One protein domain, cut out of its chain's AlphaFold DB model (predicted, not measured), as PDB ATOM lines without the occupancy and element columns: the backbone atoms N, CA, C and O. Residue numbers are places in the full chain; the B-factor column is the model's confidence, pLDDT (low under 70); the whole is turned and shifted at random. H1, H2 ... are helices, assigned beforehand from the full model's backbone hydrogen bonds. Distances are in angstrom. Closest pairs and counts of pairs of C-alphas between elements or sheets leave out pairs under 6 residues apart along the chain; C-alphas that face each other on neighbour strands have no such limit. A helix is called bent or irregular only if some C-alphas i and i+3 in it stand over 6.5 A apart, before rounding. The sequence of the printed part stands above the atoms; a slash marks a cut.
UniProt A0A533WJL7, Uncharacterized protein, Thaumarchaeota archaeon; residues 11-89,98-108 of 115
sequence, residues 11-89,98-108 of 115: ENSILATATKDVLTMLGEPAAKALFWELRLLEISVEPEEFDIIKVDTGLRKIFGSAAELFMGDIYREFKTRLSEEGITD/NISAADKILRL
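Overview. This is residues 11 to 89 and 98 to 108 of the 115 residues of an uncharacterized protein of Thaumarchaeota archaeon (UniProt A0A533WJL7). The core is one long helix, H3, sharply bent at residues 63 and 64 and folded back into a V with a shorter arm, H3a, and a longer arm, H3b. H1 crosses the long arm, the short H4 runs alongside it on another side, and H2 lies across one end, making a corner with the end of H1 and reaching the short arm. The 90 printed residues hold four named helices, H1, H2, H3 and H4 along the chain, and no named strand; the class is all helix. The whole is compact and rounded, with a radius of gyration of the C-alphas of 12.4 A and spans of 35 by 27 by 23 A.

Arrangement. H1, residues 11 to 24, and H2, residues 28 to 40, only just touch, with 3 pairs of C-alphas within 8 A; the closest C-alphas, those of Thr 24 and Ala 31, are 5.1 A apart. They run opposite ways at a steep tilt of 54 degrees. H3, residues 52 to 84, was assigned as one helix by its hydrogen bonds but is bent, with C-alphas 62 and 65 9.4 A apart; its arms are H3a, residues 52 to 62, and H3b, residues 65 to 84. The arms run opposite ways at a shallow tilt of 31 degrees and touch, closest at the C-alphas of Arg 60 and Ala 67, 5.1 A; H3b does so with residues 66 to 71 alone. H1 touches H3b, closest at the C-alphas of Thr 19 and Ile 74, 5.3 A, opposite ways at a steep tilt of 50 degrees. H2, with residues 37 to 38 alone, touches H3a, closest at the C-alphas of Leu 38 and Gly 58, 6.2 A; at 72 degrees they are only just about perpendicular. H4, residues 101 to 108, touches H3b, closest at the C-alphas of Gly 72 and Ala 101, 5.2 A, the same way at a shallow tilt of 28 degrees. H1 and H4 are apart. Every O i to N i+4 pair is within hydrogen-bond range in H1, H2, H3a and H4, and 14 of 16 are in H3b.

Along the chain. H1 begins at C-alpha 11, (168.379, 169.436, 146.644), and is 19.9 A long. H2 is 18.4 A long, H3a 15.2 A and H3b 30.4 A, ending at C-alpha 84, (156.569, 169.037, 148.499). H4 ends at C-alpha 108, (167.516, 163.122, 140.148).

Size, cuts and confidence. The two C-alphas farthest apart, those of Leu 40 and Gly 86, are 36.1 A apart. The link from H1 to H2 is tight and that from H2 to H3a is long, with 11 residues. Residues 90 to 97 are not printed, and C-alphas 89 and 98 are 20.4 A apart across this cut. The pLDDT is under 70 at residues 86, 88 to 89 and 98.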
ATOM      1  N   GLU A  11     168.489 170.883 146.802       82.12
ATOM      2  CA  GLU A  11     168.379 169.436 146.644       82.12
ATOM      3  C   GLU A  11     169.341 168.669 147.561       82.12
ATOM      4  O   GLU A  11     168.938 167.663 148.145       82.12
ATOM      5  N   ASN A  12     170.580 169.143 147.754       84.50
ATOM      6  CA  ASN A  12     171.531 168.487 148.656       84.50
ATOM      7  C   ASN A  12     171.096 168.599 150.124       84.50
ATOM      8  O   ASN A  12     171.185 167.627 150.872       84.50
ATOM      9  N   SER A  13     170.557 169.754 150.528       88.62
ATOM     10  CA  SER A  13     169.974 169.939 151.865       88.62
ATOM     11  C   SER A  13     168.767 169.027 152.099       88.62
ATOM     12  O   SER A  13     168.645 168.412 153.162       88.62
ATOM     13  N   ILE A  14     167.888 168.901 151.100       90.38
ATOM     14  CA  ILE A  14     166.723 168.011 151.164       90.38
ATOM     15  C   ILE A  14     167.180 166.552 151.268       90.38
ATOM     16  O   ILE A  14     166.673 165.810 152.110       90.38
ATOM     17  N   LEU A  15     168.168 166.142 150.469       91.69
ATOM     18  CA  LEU A  15     168.696 164.779 150.475       91.69
ATOM     19  C   LEU A  15     169.407 164.422 151.786       91.69
ATOM     20  O   LEU A  15     169.202 163.325 152.313       91.69
ATOM     21  N   ALA A  16     170.201 165.338 152.340       93.50
ATOM     22  CA  ALA A  16     170.845 165.155 153.638       93.50
ATOM     23  C   ALA A  16     169.805 164.973 154.753       93.50
ATOM     24  O   ALA A  16     169.904 164.047 155.561       93.50
ATOM     25  N   THR A  17     168.753 165.795 154.737       93.94
ATOM     26  CA  THR A  17     167.655 165.706 155.710       93.94
ATOM     27  C   THR A  17     166.887 164.391 155.566       93.94
ATOM     28  O   THR A  17     166.722 163.675 156.551       93.94
ATOM     29  N   ALA A  18     166.500 164.015 154.342       94.19
ATOM     30  CA  ALA A  18     165.847 162.736 154.056       94.19
ATOM     31  C   ALA A  18     166.691 161.545 154.535       94.19
ATOM     32  O   ALA A  18     166.178 160.596 155.127       94.19
ATOM     33  N   THR A  19     168.007 161.623 154.330       95.75
ATOM     34  CA  THR A  19     168.950 160.601 154.785       95.75
ATOM     35  C   THR A  19     168.961 160.492 156.301       95.75
ATOM     36  O   THR A  19     168.773 159.405 156.843       95.75
ATOM     37  N   LYS A  20     169.144 161.616 156.997       95.25
ATOM     38  CA  LYS A  20     169.167 161.653 158.460       95.25
ATOM     39  C   LYS A  20     167.878 161.089 159.050       95.25
ATOM     40  O   LYS A  20     167.952 160.245 159.942       95.25
ATOM     41  N   ASP A  21     166.730 161.470 158.502       95.06
ATOM     42  CA  ASP A  21     165.427 161.022 158.987       95.06
ATOM     43  C   ASP A  21     165.261 159.506 158.840       95.06
ATOM     44  O   ASP A  21     164.980 158.829 159.831       95.06
ATOM     45  N   VAL A  22     165.561 158.938 157.667       96.00
ATOM     46  CA  VAL A  22     165.518 157.479 157.453       96.00
ATOM     47  C   VAL A  22     166.448 156.741 158.417       96.00
ATOM     48  O   VAL A  22     166.043 155.760 159.040       96.00
ATOM     49  N   LEU A  23     167.679 157.224 158.613       94.94
ATOM     50  CA  LEU A  23     168.618 156.580 159.538       94.94
ATOM     51  C   LEU A  23     168.153 156.667 161.003       94.94
ATOM     52  O   LEU A  23     168.431 155.761 161.792       94.94
ATOM     53  N   THR A  24     167.400 157.707 161.377       95.06
ATOM     54  CA  THR A  24     166.816 157.824 162.724       95.06
ATOM     55  C   THR A  24     165.603 156.922 162.963       95.06
ATOM     56  O   THR A  24     165.320 156.601 164.121       95.06
ATOM     57  N   MET A  25     164.933 156.426 161.913       93.50
ATOM     58  CA  MET A  25     163.792 155.499 162.041       93.50
ATOM     59  C   MET A  25     164.170 154.149 162.669       93.50
ATOM     60  O   MET A  25     163.300 153.423 163.147       93.50
ATOM     61  N   LEU A  26     165.467 153.834 162.747       86.88
ATOM     62  CA  LEU A  26     165.993 152.680 163.481       86.88
ATOM     63  C   LEU A  26     165.743 152.732 164.998       86.88
ATOM     64  O   LEU A  26     165.917 151.725 165.687       86.88
ATOM     65  N   GLY A  27     165.354 153.893 165.529       92.06
ATOM     66  CA  GLY A  27     165.214 154.135 166.957       92.06
ATOM     67  C   GLY A  27     166.519 154.603 167.602       92.06
ATOM     68  O   GLY A  27     167.624 154.330 167.135       92.06
ATOM     69  N   GLU A  28     166.388 155.323 168.714       89.19
ATOM     70  CA  GLU A  28     167.464 156.133 169.295       89.19
ATOM     71  C   GLU A  28     168.784 155.393 169.619       89.19
ATOM     72  O   GLU A  28     169.843 155.951 169.320       89.19
ATOM     73  N   PRO A  29     168.804 154.163 170.182       93.31
ATOM     74  CA  PRO A  29     170.077 153.483 170.433       93.31
ATOM     75  C   PRO A  29     170.763 153.026 169.138       93.31
ATOM     76  O   PRO A  29     171.979 153.163 169.009       93.31
ATOM     77  N   ALA A  30     169.996 152.528 168.166       92.56
ATOM     78  CA  ALA A  30     170.532 152.039 166.898       92.56
ATOM     79  C   ALA A  30     170.996 153.190 165.995       92.56
ATOM     80  O   ALA A  30     172.081 153.117 165.422       92.56
ATOM     81  N   ALA A  31     170.233 154.283 165.937       94.62
ATOM     82  CA  ALA A  31     170.600 155.475 165.184       94.62
ATOM     83  C   ALA A  31     171.899 156.105 165.716       94.62
ATOM     84  O   ALA A  31     172.795 156.420 164.939       94.62
ATOM     85  N   LYS A  32     172.054 156.230 167.045       95.25
ATOM     86  CA  LYS A  32     173.294 156.753 167.651       95.25
ATOM     87  C   LYS A  32     174.510 155.892 167.312       95.25
ATOM     88  O   LYS A  32     175.549 156.443 166.961       95.25
ATOM     89  N   ALA A  33     174.377 154.567 167.399       95.94
ATOM     90  CA  ALA A  33     175.447 153.649 167.019       95.94
ATOM     91  C   ALA A  33     175.794 153.790 165.530       95.94
ATOM     92  O   ALA A  33     176.962 153.923 165.185       95.94
ATOM     93  N   LEU A  34     174.787 153.862 164.658       95.62
ATOM     94  CA  LEU A  34     174.999 154.052 163.228       95.62
ATOM     95  C   LEU A  34     175.721 155.369 162.913       95.62
ATOM     96  O   LEU A  34     176.713 155.361 162.187       95.62
ATOM     97  N   PHE A  35     175.276 156.495 163.474       95.50
ATOM     98  CA  PHE A  35     175.945 157.782 163.259       95.50
ATOM     99  C   PHE A  35     177.376 157.788 163.801       95.50
ATOM    100  O   PHE A  35     178.254 158.406 163.202       95.50
ATOM    101  N   TRP A  36     177.630 157.086 164.908       96.25
ATOM    102  CA  TRP A  36     178.983 156.908 165.423       96.25
ATOM    103  C   TRP A  36     179.871 156.135 164.441       96.25
ATOM    104  O   TRP A  36     180.963 156.600 164.120       96.25
ATOM    105  N   GLU A  37     179.394 155.007 163.911       96.69
ATOM    106  CA  GLU A  37     180.129 154.207 162.923       96.69
ATOM    107  C   GLU A  37     180.395 154.986 161.628       96.69
ATOM    108  O   GLU A  37     181.518 154.997 161.127       96.69
ATOM    109  N   LEU A  38     179.399 155.712 161.108       95.88
ATOM    110  CA  LEU A  38     179.582 156.570 159.930       95.88
ATOM    111  C   LEU A  38     180.639 157.651 160.179       95.88
ATOM    112  O   LEU A  38     181.504 157.876 159.334       95.88
ATOM    113  N   ARG A  39     180.640 158.256 161.370       94.88
ATOM    114  CA  ARG A  39     181.657 159.236 161.759       94.88
ATOM    115  C   ARG A  39     183.059 158.626 161.827       94.88
ATOM    116  O   ARG A  39     184.005 159.276 161.392       94.88
ATOM    117  N   LEU A  40     183.210 157.404 162.349       96.19
ATOM    118  CA  LEU A  40     184.499 156.692 162.360       96.19
ATOM    119  C   LEU A  40     185.021 156.402 160.945       96.19
ATOM    120  O   LEU A  40     186.229 156.293 160.749       96.19
ATOM    121  N   LEU A  41     184.120 156.301 159.969       95.38
ATOM    122  CA  LEU A  41     184.435 156.149 158.549       95.38
ATOM    123  C   LEU A  41     184.626 157.490 157.816       95.38
ATOM    124  O   LEU A  41     184.768 157.477 156.595       95.38
ATOM    125  N   GLU A  42     184.625 158.619 158.536       95.62
ATOM    126  CA  GLU A  42     184.716 159.980 157.984       95.62
ATOM    127  C   GLU A  42     183.568 160.316 157.011       95.62
ATOM    128  O   GLU A  42     183.744 161.008 156.005       95.62
ATOM    129  N   ILE A  43     182.369 159.806 157.310       94.06
ATOM    130  CA  ILE A  43     181.148 160.039 156.535       94.06
ATOM    131  C   ILE A  43     180.234 160.973 157.323       94.06
ATOM    132  O   ILE A  43     179.820 160.661 158.442       94.06
ATOM    133  N   SER A  44     179.898 162.108 156.712       91.06
ATOM    134  CA  SER A  44     178.978 163.094 157.274       91.06
ATOM    135  C   SER A  44     177.583 162.949 156.671       91.06
ATOM    136  O   SER A  44     177.430 162.690 155.476       91.06
ATOM    137  N   VAL A  45     176.567 163.122 157.515       90.94
ATOM    138  CA  VAL A  45     175.155 163.245 157.107       90.94
ATOM    139  C   VAL A  45     174.647 164.683 157.246       90.94
ATOM    140  O   VAL A  45     173.456 164.932 157.077       90.94
ATOM    141  N   GLU A  46     175.532 165.622 157.584       90.69
ATOM    142  CA  GLU A  46     175.187 167.039 157.678       90.69
ATOM    143  C   GLU A  46     175.238 167.687 156.280       90.69
ATOM    144  O   GLU A  46     176.125 167.342 155.491       90.69
ATOM    145  N   PRO A  47     174.307 168.604 155.946       86.50
ATOM    146  CA  PRO A  47     174.126 169.124 154.585       86.50
ATOM    147  C   PRO A  47     175.382 169.679 153.903       86.50
ATOM    148  O   PRO A  47     175.535 169.546 152.688       86.50
ATOM    149  N   GLU A  48     176.284 170.298 154.664       85.81
ATOM    150  CA  GLU A  48     177.479 170.979 154.157       85.81
ATOM    151  C   GLU A  48     178.555 170.014 153.648       85.81
ATOM    152  O   GLU A  48     179.350 170.364 152.778       85.81
ATOM    153  N   GLU A  49     178.576 168.797 154.188       87.94
ATOM    154  CA  GLU A  49     179.565 167.759 153.881       87.94
ATOM    155  C   GLU A  49     178.912 166.503 153.284       87.94
ATOM    156  O   GLU A  49     179.568 165.470 153.119       87.94
ATOM    157  N   PHE A  50     177.614 166.588 152.976       89.62
ATOM    158  CA  PHE A  50     176.812 165.455 152.556       89.62
ATOM    159  C   PHE A  50     177.243 164.928 151.184       89.62
ATOM    160  O   PHE A  50     177.306 165.668 150.203       89.62
ATOM    161  N   ASP A  51     177.477 163.618 151.117       90.06
ATOM    162  CA  ASP A  51     177.788 162.889 149.891       90.06
ATOM    163  C   ASP A  51     177.099 161.519 149.939       90.06
ATOM    164  O   ASP A  51     177.479 160.627 150.706       90.06
ATOM    165  N   ILE A  52     176.079 161.344 149.095       90.38
ATOM    166  CA  ILE A  52     175.261 160.128 149.065       90.38
ATOM    167  C   ILE A  52     176.070 158.872 148.717       90.38
ATOM    168  O   ILE A  52     175.735 157.782 149.176       90.38
ATOM    169  N   ILE A  53     177.161 159.000 147.957       91.06
ATOM    170  CA  ILE A  53     178.003 157.864 147.565       91.06
ATOM    171  C   ILE A  53     178.863 157.408 148.734       91.06
ATOM    172  O   ILE A  53     179.037 156.202 148.950       91.06
ATOM    173  N   LYS A  54     179.352 158.354 149.543       93.81
ATOM    174  CA  LYS A  54     180.011 158.025 150.810       93.81
ATOM    175  C   LYS A  54     179.038 157.353 151.770       93.81
ATOM    176  O   LYS A  54     179.401 156.330 152.346       93.81
ATOM    177  N   VAL A  55     177.811 157.864 151.891       94.69
ATOM    178  CA  VAL A  55     176.768 157.254 152.732       94.69
ATOM    179  C   VAL A  55     176.447 155.829 152.278       94.69
ATOM    180  O   VAL A  55     176.539 154.922 153.102       94.69
ATOM    181  N   ASP A  56     176.164 155.592 150.992       94.81
ATOM    182  CA  ASP A  56     175.904 154.241 150.462       94.81
ATOM    183  C   ASP A  56     177.077 153.293 150.750       94.81
ATOM    184  O   ASP A  56     176.904 152.195 151.281       94.81
ATOM    185  N   THR A  57     178.307 153.750 150.500       94.50
ATOM    186  CA  THR A  57     179.519 152.974 150.794       94.50
ATOM    187  C   THR A  57     179.629 152.629 152.283       94.50
ATOM    188  O   THR A  57     179.960 151.493 152.631       94.50
ATOM    189  N   GLY A  58     179.356 153.586 153.174       95.81
ATOM    190  CA  GLY A  58     179.356 153.378 154.622       95.81
ATOM    191  C   GLY A  58     178.296 152.379 155.065       95.81
ATOM    192  O   GLY A  58     178.607 151.414 155.763       95.81
ATOM    193  N   LEU A  59     177.061 152.549 154.595       96.31
ATOM    194  CA  LEU A  59     175.959 151.643 154.900       96.31
ATOM    195  C   LEU A  59     176.249 150.225 154.401       96.31
ATOM    196  O   LEU A  59     176.020 149.271 155.140       96.31
ATOM    197  N   ARG A  60     176.826 150.062 153.204       96.00
ATOM    198  CA  ARG A  60     177.240 148.747 152.685       96.00
ATOM    199  C   ARG A  60     178.360 148.114 153.509       96.00
ATOM    200  O   ARG A  60     178.361 146.898 153.673       96.00
ATOM    201  N   LYS A  61     179.290 148.898 154.063       96.62
ATOM    202  CA  LYS A  61     180.316 148.375 154.987       96.62
ATOM    203  C   LYS A  61     179.711 147.870 156.298       96.62
ATOM    204  O   LYS A  61     180.179 146.862 156.817       96.62
ATOM    205  N   ILE A  62     178.691 148.553 156.817       95.62
ATOM    206  CA  ILE A  62     178.067 148.232 158.111       95.62
ATOM    207  C   ILE A  62     177.042 147.093 157.972       95.62
ATOM    208  O   ILE A  62     177.031 146.163 158.774       95.62
ATOM    209  N   PHE A  63     176.194 147.145 156.944       94.44
ATOM    210  CA  PHE A  63     175.022 146.276 156.785       94.44
ATOM    211  C   PHE A  63     175.103 145.320 155.584       94.44
ATOM    212  O   PHE A  63     174.183 144.532 155.353       94.44
ATOM    213  N   GLY A  64     176.175 145.368 154.789       94.00
ATOM    214  CA  GLY A  64     176.308 144.547 153.587       94.00
ATOM    215  C   GLY A  64     175.204 144.844 152.570       94.00
ATOM    216  O   GLY A  64     174.889 145.997 152.280       94.00
ATOM    217  N   SER A  65     174.579 143.796 152.032       89.62
ATOM    218  CA  SER A  65     173.492 143.931 151.055       89.62
ATOM    219  C   SER A  65     172.215 144.557 151.627       89.62
ATOM    220  O   SER A  65     171.414 145.082 150.858       89.62
ATOM    221  N   ALA A  66     172.018 144.540 152.952       89.94
ATOM    222  CA  ALA A  66     170.845 145.154 153.580       89.94
ATOM    223  C   ALA A  66     170.865 146.692 153.507       89.94
ATOM    224  O   ALA A  66     169.822 147.319 153.676       89.94
ATOM    225  N   ALA A  67     172.015 147.295 153.182       92.62
ATOM    226  CA  ALA A  67     172.141 148.726 152.911       92.62
ATOM    227  C   ALA A  67     171.170 149.221 151.824       92.62
ATOM    228  O   ALA A  67     170.699 150.351 151.894       92.62
ATOM    229  N   GLU A  68     170.816 148.369 150.855       90.62
ATOM    230  CA  GLU A  68     169.903 148.741 149.769       90.62
ATOM    231  C   GLU A  68     168.492 149.085 150.272       90.62
ATOM    232  O   GLU A  68     167.816 149.911 149.665       90.62
ATOM    233  N   LEU A  69     168.056 148.507 151.399       91.06
ATOM    234  CA  LEU A  69     166.772 148.858 152.013       91.06
ATOM    235  C   LEU A  69     166.784 150.315 152.484       91.06
ATOM    236  O   LEU A  69     165.891 151.080 152.131       91.06
ATOM    237  N   PHE A  70     167.851 150.719 153.182       93.31
ATOM    238  CA  PHE A  70     168.042 152.105 153.604       93.31
ATOM    239  C   PHE A  70     168.117 153.043 152.408       93.31
ATOM    240  O   PHE A  70     167.421 154.047 152.380       93.31
ATOM    241  N   MET A  71     168.911 152.705 151.393       93.38
ATOM    242  CA  MET A  71     169.031 153.544 150.201       93.38
ATOM    243  C   MET A  71     167.695 153.684 149.460       93.38
ATOM    244  O   MET A  71     167.372 154.769 148.976       93.38
ATOM    245  N   GLY A  72     166.891 152.619 149.408       90.56
ATOM    246  CA  GLY A  72     165.541 152.648 148.850       90.56
ATOM    247  C   GLY A  72     164.590 153.570 149.618       90.56
ATOM    248  O   GLY A  72     163.823 154.309 148.993       90.56
ATOM    249  N   ASP A  73     164.662 153.564 150.948       93.38
ATOM    250  CA  ASP A  73     163.864 154.445 151.803       93.38
ATOM    251  C   ASP A  73     164.333 155.904 151.710       93.38
ATOM    252  O   ASP A  73     163.500 156.798 151.563       93.38
ATOM    253  N   ILE A  74     165.648 156.149 151.658       94.19
ATOM    254  CA  ILE A  74     166.240 157.479 151.424       94.19
ATOM    255  C   ILE A  74     165.761 158.051 150.093       94.19
ATOM    256  O   ILE A  74     165.315 159.193 150.037       94.19
ATOM    257  N   TYR A  75     165.807 157.261 149.017       91.00
ATOM    258  CA  TYR A  75     165.312 157.684 147.708       91.00
ATOM    259  C   TYR A  75     163.825 158.058 147.748       91.00
ATOM    260  O   TYR A  75     163.421 159.068 147.170       91.00
ATOM    261  N   ARG A  76     162.998 157.253 148.431       89.50
ATOM    262  CA  ARG A  76     161.559 157.512 148.545       89.50
ATOM    263  C   ARG A  76     161.285 158.801 149.311       89.50
ATOM    264  O   ARG A  76     160.504 159.617 148.836       89.50
ATOM    265  N   GLU A  77     161.942 158.980 150.452       92.62
ATOM    266  CA  GLU A  77     161.806 160.175 151.283       92.62
ATOM    267  C   GLU A  77     162.291 161.427 150.542       92.62
ATOM    268  O   GLU A  77     161.603 162.447 150.513       92.62
ATOM    269  N   PHE A  78     163.427 161.326 149.850       91.00
ATOM    270  CA  PHE A  78     163.957 162.403 149.023       91.00
ATOM    271  C   PHE A  78     162.967 162.818 147.928       91.00
ATOM    272  O   PHE A  78     162.673 164.002 147.776       91.00
ATOM    273  N   LYS A  79     162.390 161.847 147.208       86.56
ATOM    274  CA  LYS A  79     161.396 162.113 146.161       86.56
ATOM    275  C   LYS A  79     160.131 162.779 146.711       86.56
ATOM    276  O   LYS A  79     159.612 163.692 146.071       86.56
ATOM    277  N   THR A  80     159.641 162.342 147.874       87.94
ATOM    278  CA  THR A  80     158.487 162.968 148.539       87.94
ATOM    279  C   THR A  80     158.761 164.446 148.800       87.94
ATOM    280  O   THR A  80     157.970 165.291 148.392       87.94
ATOM    281  N   ARG A  81     159.922 164.772 149.374       88.31
ATOM    282  CA  ARG A  81     160.274 166.155 149.720       88.31
ATOM    283  C   ARG A  81     160.525 167.046 148.515       88.31
ATOM    284  O   ARG A  81     160.091 168.189 148.514       88.31
ATOM    285  N   LEU A  82     161.169 166.528 147.467       84.56
ATOM    286  CA  LEU A  82     161.282 167.262 146.203       84.56
ATOM    287  C   LEU A  82     159.895 167.659 145.678       84.56
ATOM    288  O   LEU A  82     159.687 168.804 145.282       84.56
ATOM    289  N   SER A  83     158.925 166.741 145.739       81.00
ATOM    290  CA  SER A  83     157.546 167.030 145.336       81.00
ATOM    291  C   SER A  83     156.863 168.070 146.233       81.00
ATOM    292  O   SER A  83     156.081 168.868 145.720       81.00
ATOM    293  N   GLU A  84     157.117 168.059 147.543       83.06
ATOM    294  CA  GLU A  84     156.569 169.037 148.499       83.06
ATOM    295  C   GLU A  84     157.122 170.450 148.265       83.06
ATOM    296  O   GLU A  84     156.377 171.424 148.351       83.06
ATOM    297  N   GLU A  85     158.394 170.554 147.880       78.25
ATOM    298  CA  GLU A  85     159.068 171.813 147.525       78.25
ATOM    299  C   GLU A  85     158.702 172.313 146.111       78.25
ATOM    300  O   GLU A  85     159.258 173.293 145.616       78.25
ATOM    301  N   GLY A  86     157.772 171.642 145.419       69.62
ATOM    302  CA  GLY A  86     157.382 171.985 144.049       69.62
ATOM    303  C   GLY A  86     158.479 171.715 143.015       69.62
ATOM    304  O   GLY A  86     158.362 172.143 141.866       69.62
ATOM    305  N   ILE A  87     159.527 170.978 143.395       70.00
ATOM    306  CA  ILE A  87     160.561 170.458 142.500       70.00
ATOM    307  C   ILE A  87     159.989 169.182 141.876       70.00
ATOM    308  O   ILE A  87     160.349 168.054 142.215       70.00
ATOM    309  N   THR A  88     158.995 169.362 141.005       58.25
ATOM    310  CA  THR A  88     158.307 168.247 140.364       58.25
ATOM    311  C   THR A  88     159.129 167.685 139.216       58.25
ATOM    312  O   THR A  88     159.616 168.380 138.320       58.25
ATOM    313  N   ASP A  89     159.293 166.374 139.278       54.12
ATOM    314  CA  ASP A  89     159.996 165.567 138.307       54.12
ATOM    315  C   ASP A  89     159.049 165.239 137.143       54.12
ATOM    316  O   ASP A  89     158.265 164.298 137.236       54.12
ATOM    317  N   ASN A  98     166.292 147.075 138.182       62.41
ATOM    318  CA  ASN A  98     167.671 146.624 138.423       62.41
ATOM    319  C   ASN A  98     168.682 147.736 138.766       62.41
ATOM    320  O   ASN A  98     169.871 147.453 138.895       62.41
ATOM    321  N   ILE A  99     168.250 148.993 138.896       73.56
ATOM    322  CA  ILE A  99     169.144 150.118 139.220       73.56
ATOM    323  C   ILE A  99     169.155 150.363 140.734       73.56
ATOM    324  O   ILE A  99     168.082 150.433 141.347       73.56
ATOM    325  N   SER A 100     170.355 150.528 141.308       81.38
ATOM    326  CA  SER A 100     170.549 150.826 142.732       81.38
ATOM    327  C   SER A 100     169.865 152.137 143.127       81.38
ATOM    328  O   SER A 100     169.749 153.066 142.323       81.38
ATOM    329  N   ALA A 101     169.399 152.250 144.366       82.81
ATOM    330  CA  ALA A 101     168.770 153.484 144.825       82.81
ATOM    331  C   ALA A 101     169.742 154.681 144.842       82.81
ATOM    332  O   ALA A 101     169.319 155.797 144.542       82.81
ATOM    333  N   ALA A 102     171.040 154.454 145.075       81.06
ATOM    334  CA  ALA A 102     172.074 155.486 144.947       81.06
ATOM    335  C   ALA A 102     172.114 156.085 143.529       81.06
ATOM    336  O   ALA A 102     172.075 157.305 143.366       81.06
ATOM    337  N   ASP A 103     172.095 155.240 142.495       81.19
ATOM    338  CA  ASP A 103     172.080 155.690 141.098       81.19
ATOM    339  C   ASP A 103     170.794 156.451 140.748       81.19
ATOM    340  O   ASP A 103     170.827 157.412 139.977       81.19
ATOM    341  N   LYS A 104     169.648 156.052 141.316       81.25
ATOM    342  CA  LYS A 104     168.375 156.772 141.132       81.25
ATOM    343  C   LYS A 104     168.442 158.180 141.725       81.25
ATOM    344  O   LYS A 104     167.990 159.122 141.081       81.25
ATOM    345  N   ILE A 105     169.044 158.331 142.907       82.19
ATOM    346  CA  ILE A 105     169.268 159.636 143.543       82.19
ATOM    347  C   ILE A 105     170.210 160.493 142.691       82.19
ATOM    348  O   ILE A 105     169.885 161.639 142.396       82.19
ATOM    349  N   LEU A 106     171.337 159.939 142.231       82.81
ATOM    350  CA  LEU A 106     172.271 160.678 141.375       82.81
ATOM    351  C   LEU A 106     171.618 161.179 140.083       82.81
ATOM    352  O   LEU A 106     171.913 162.283 139.637       82.81
ATOM    353  N   ARG A 107     170.719 160.390 139.485       79.25
ATOM    354  CA  ARG A 107     169.970 160.808 138.290       79.25
ATOM    355  C   ARG A 107     169.014 161.965 138.569       79.25
ATOM    356  O   ARG A 107     168.915 162.843 137.724       79.25
ATOM    357  N   LEU A 108     168.361 161.992 139.735       76.12
ATOM    358  CA  LEU A 108     167.516 163.122 140.148       76.12
ATOM    359  C   LEU A 108     168.324 164.409 140.358       76.12
ATOM    360  O   LEU A 108     167.815 165.498 140.119       76.12
TER     361      LEU A 108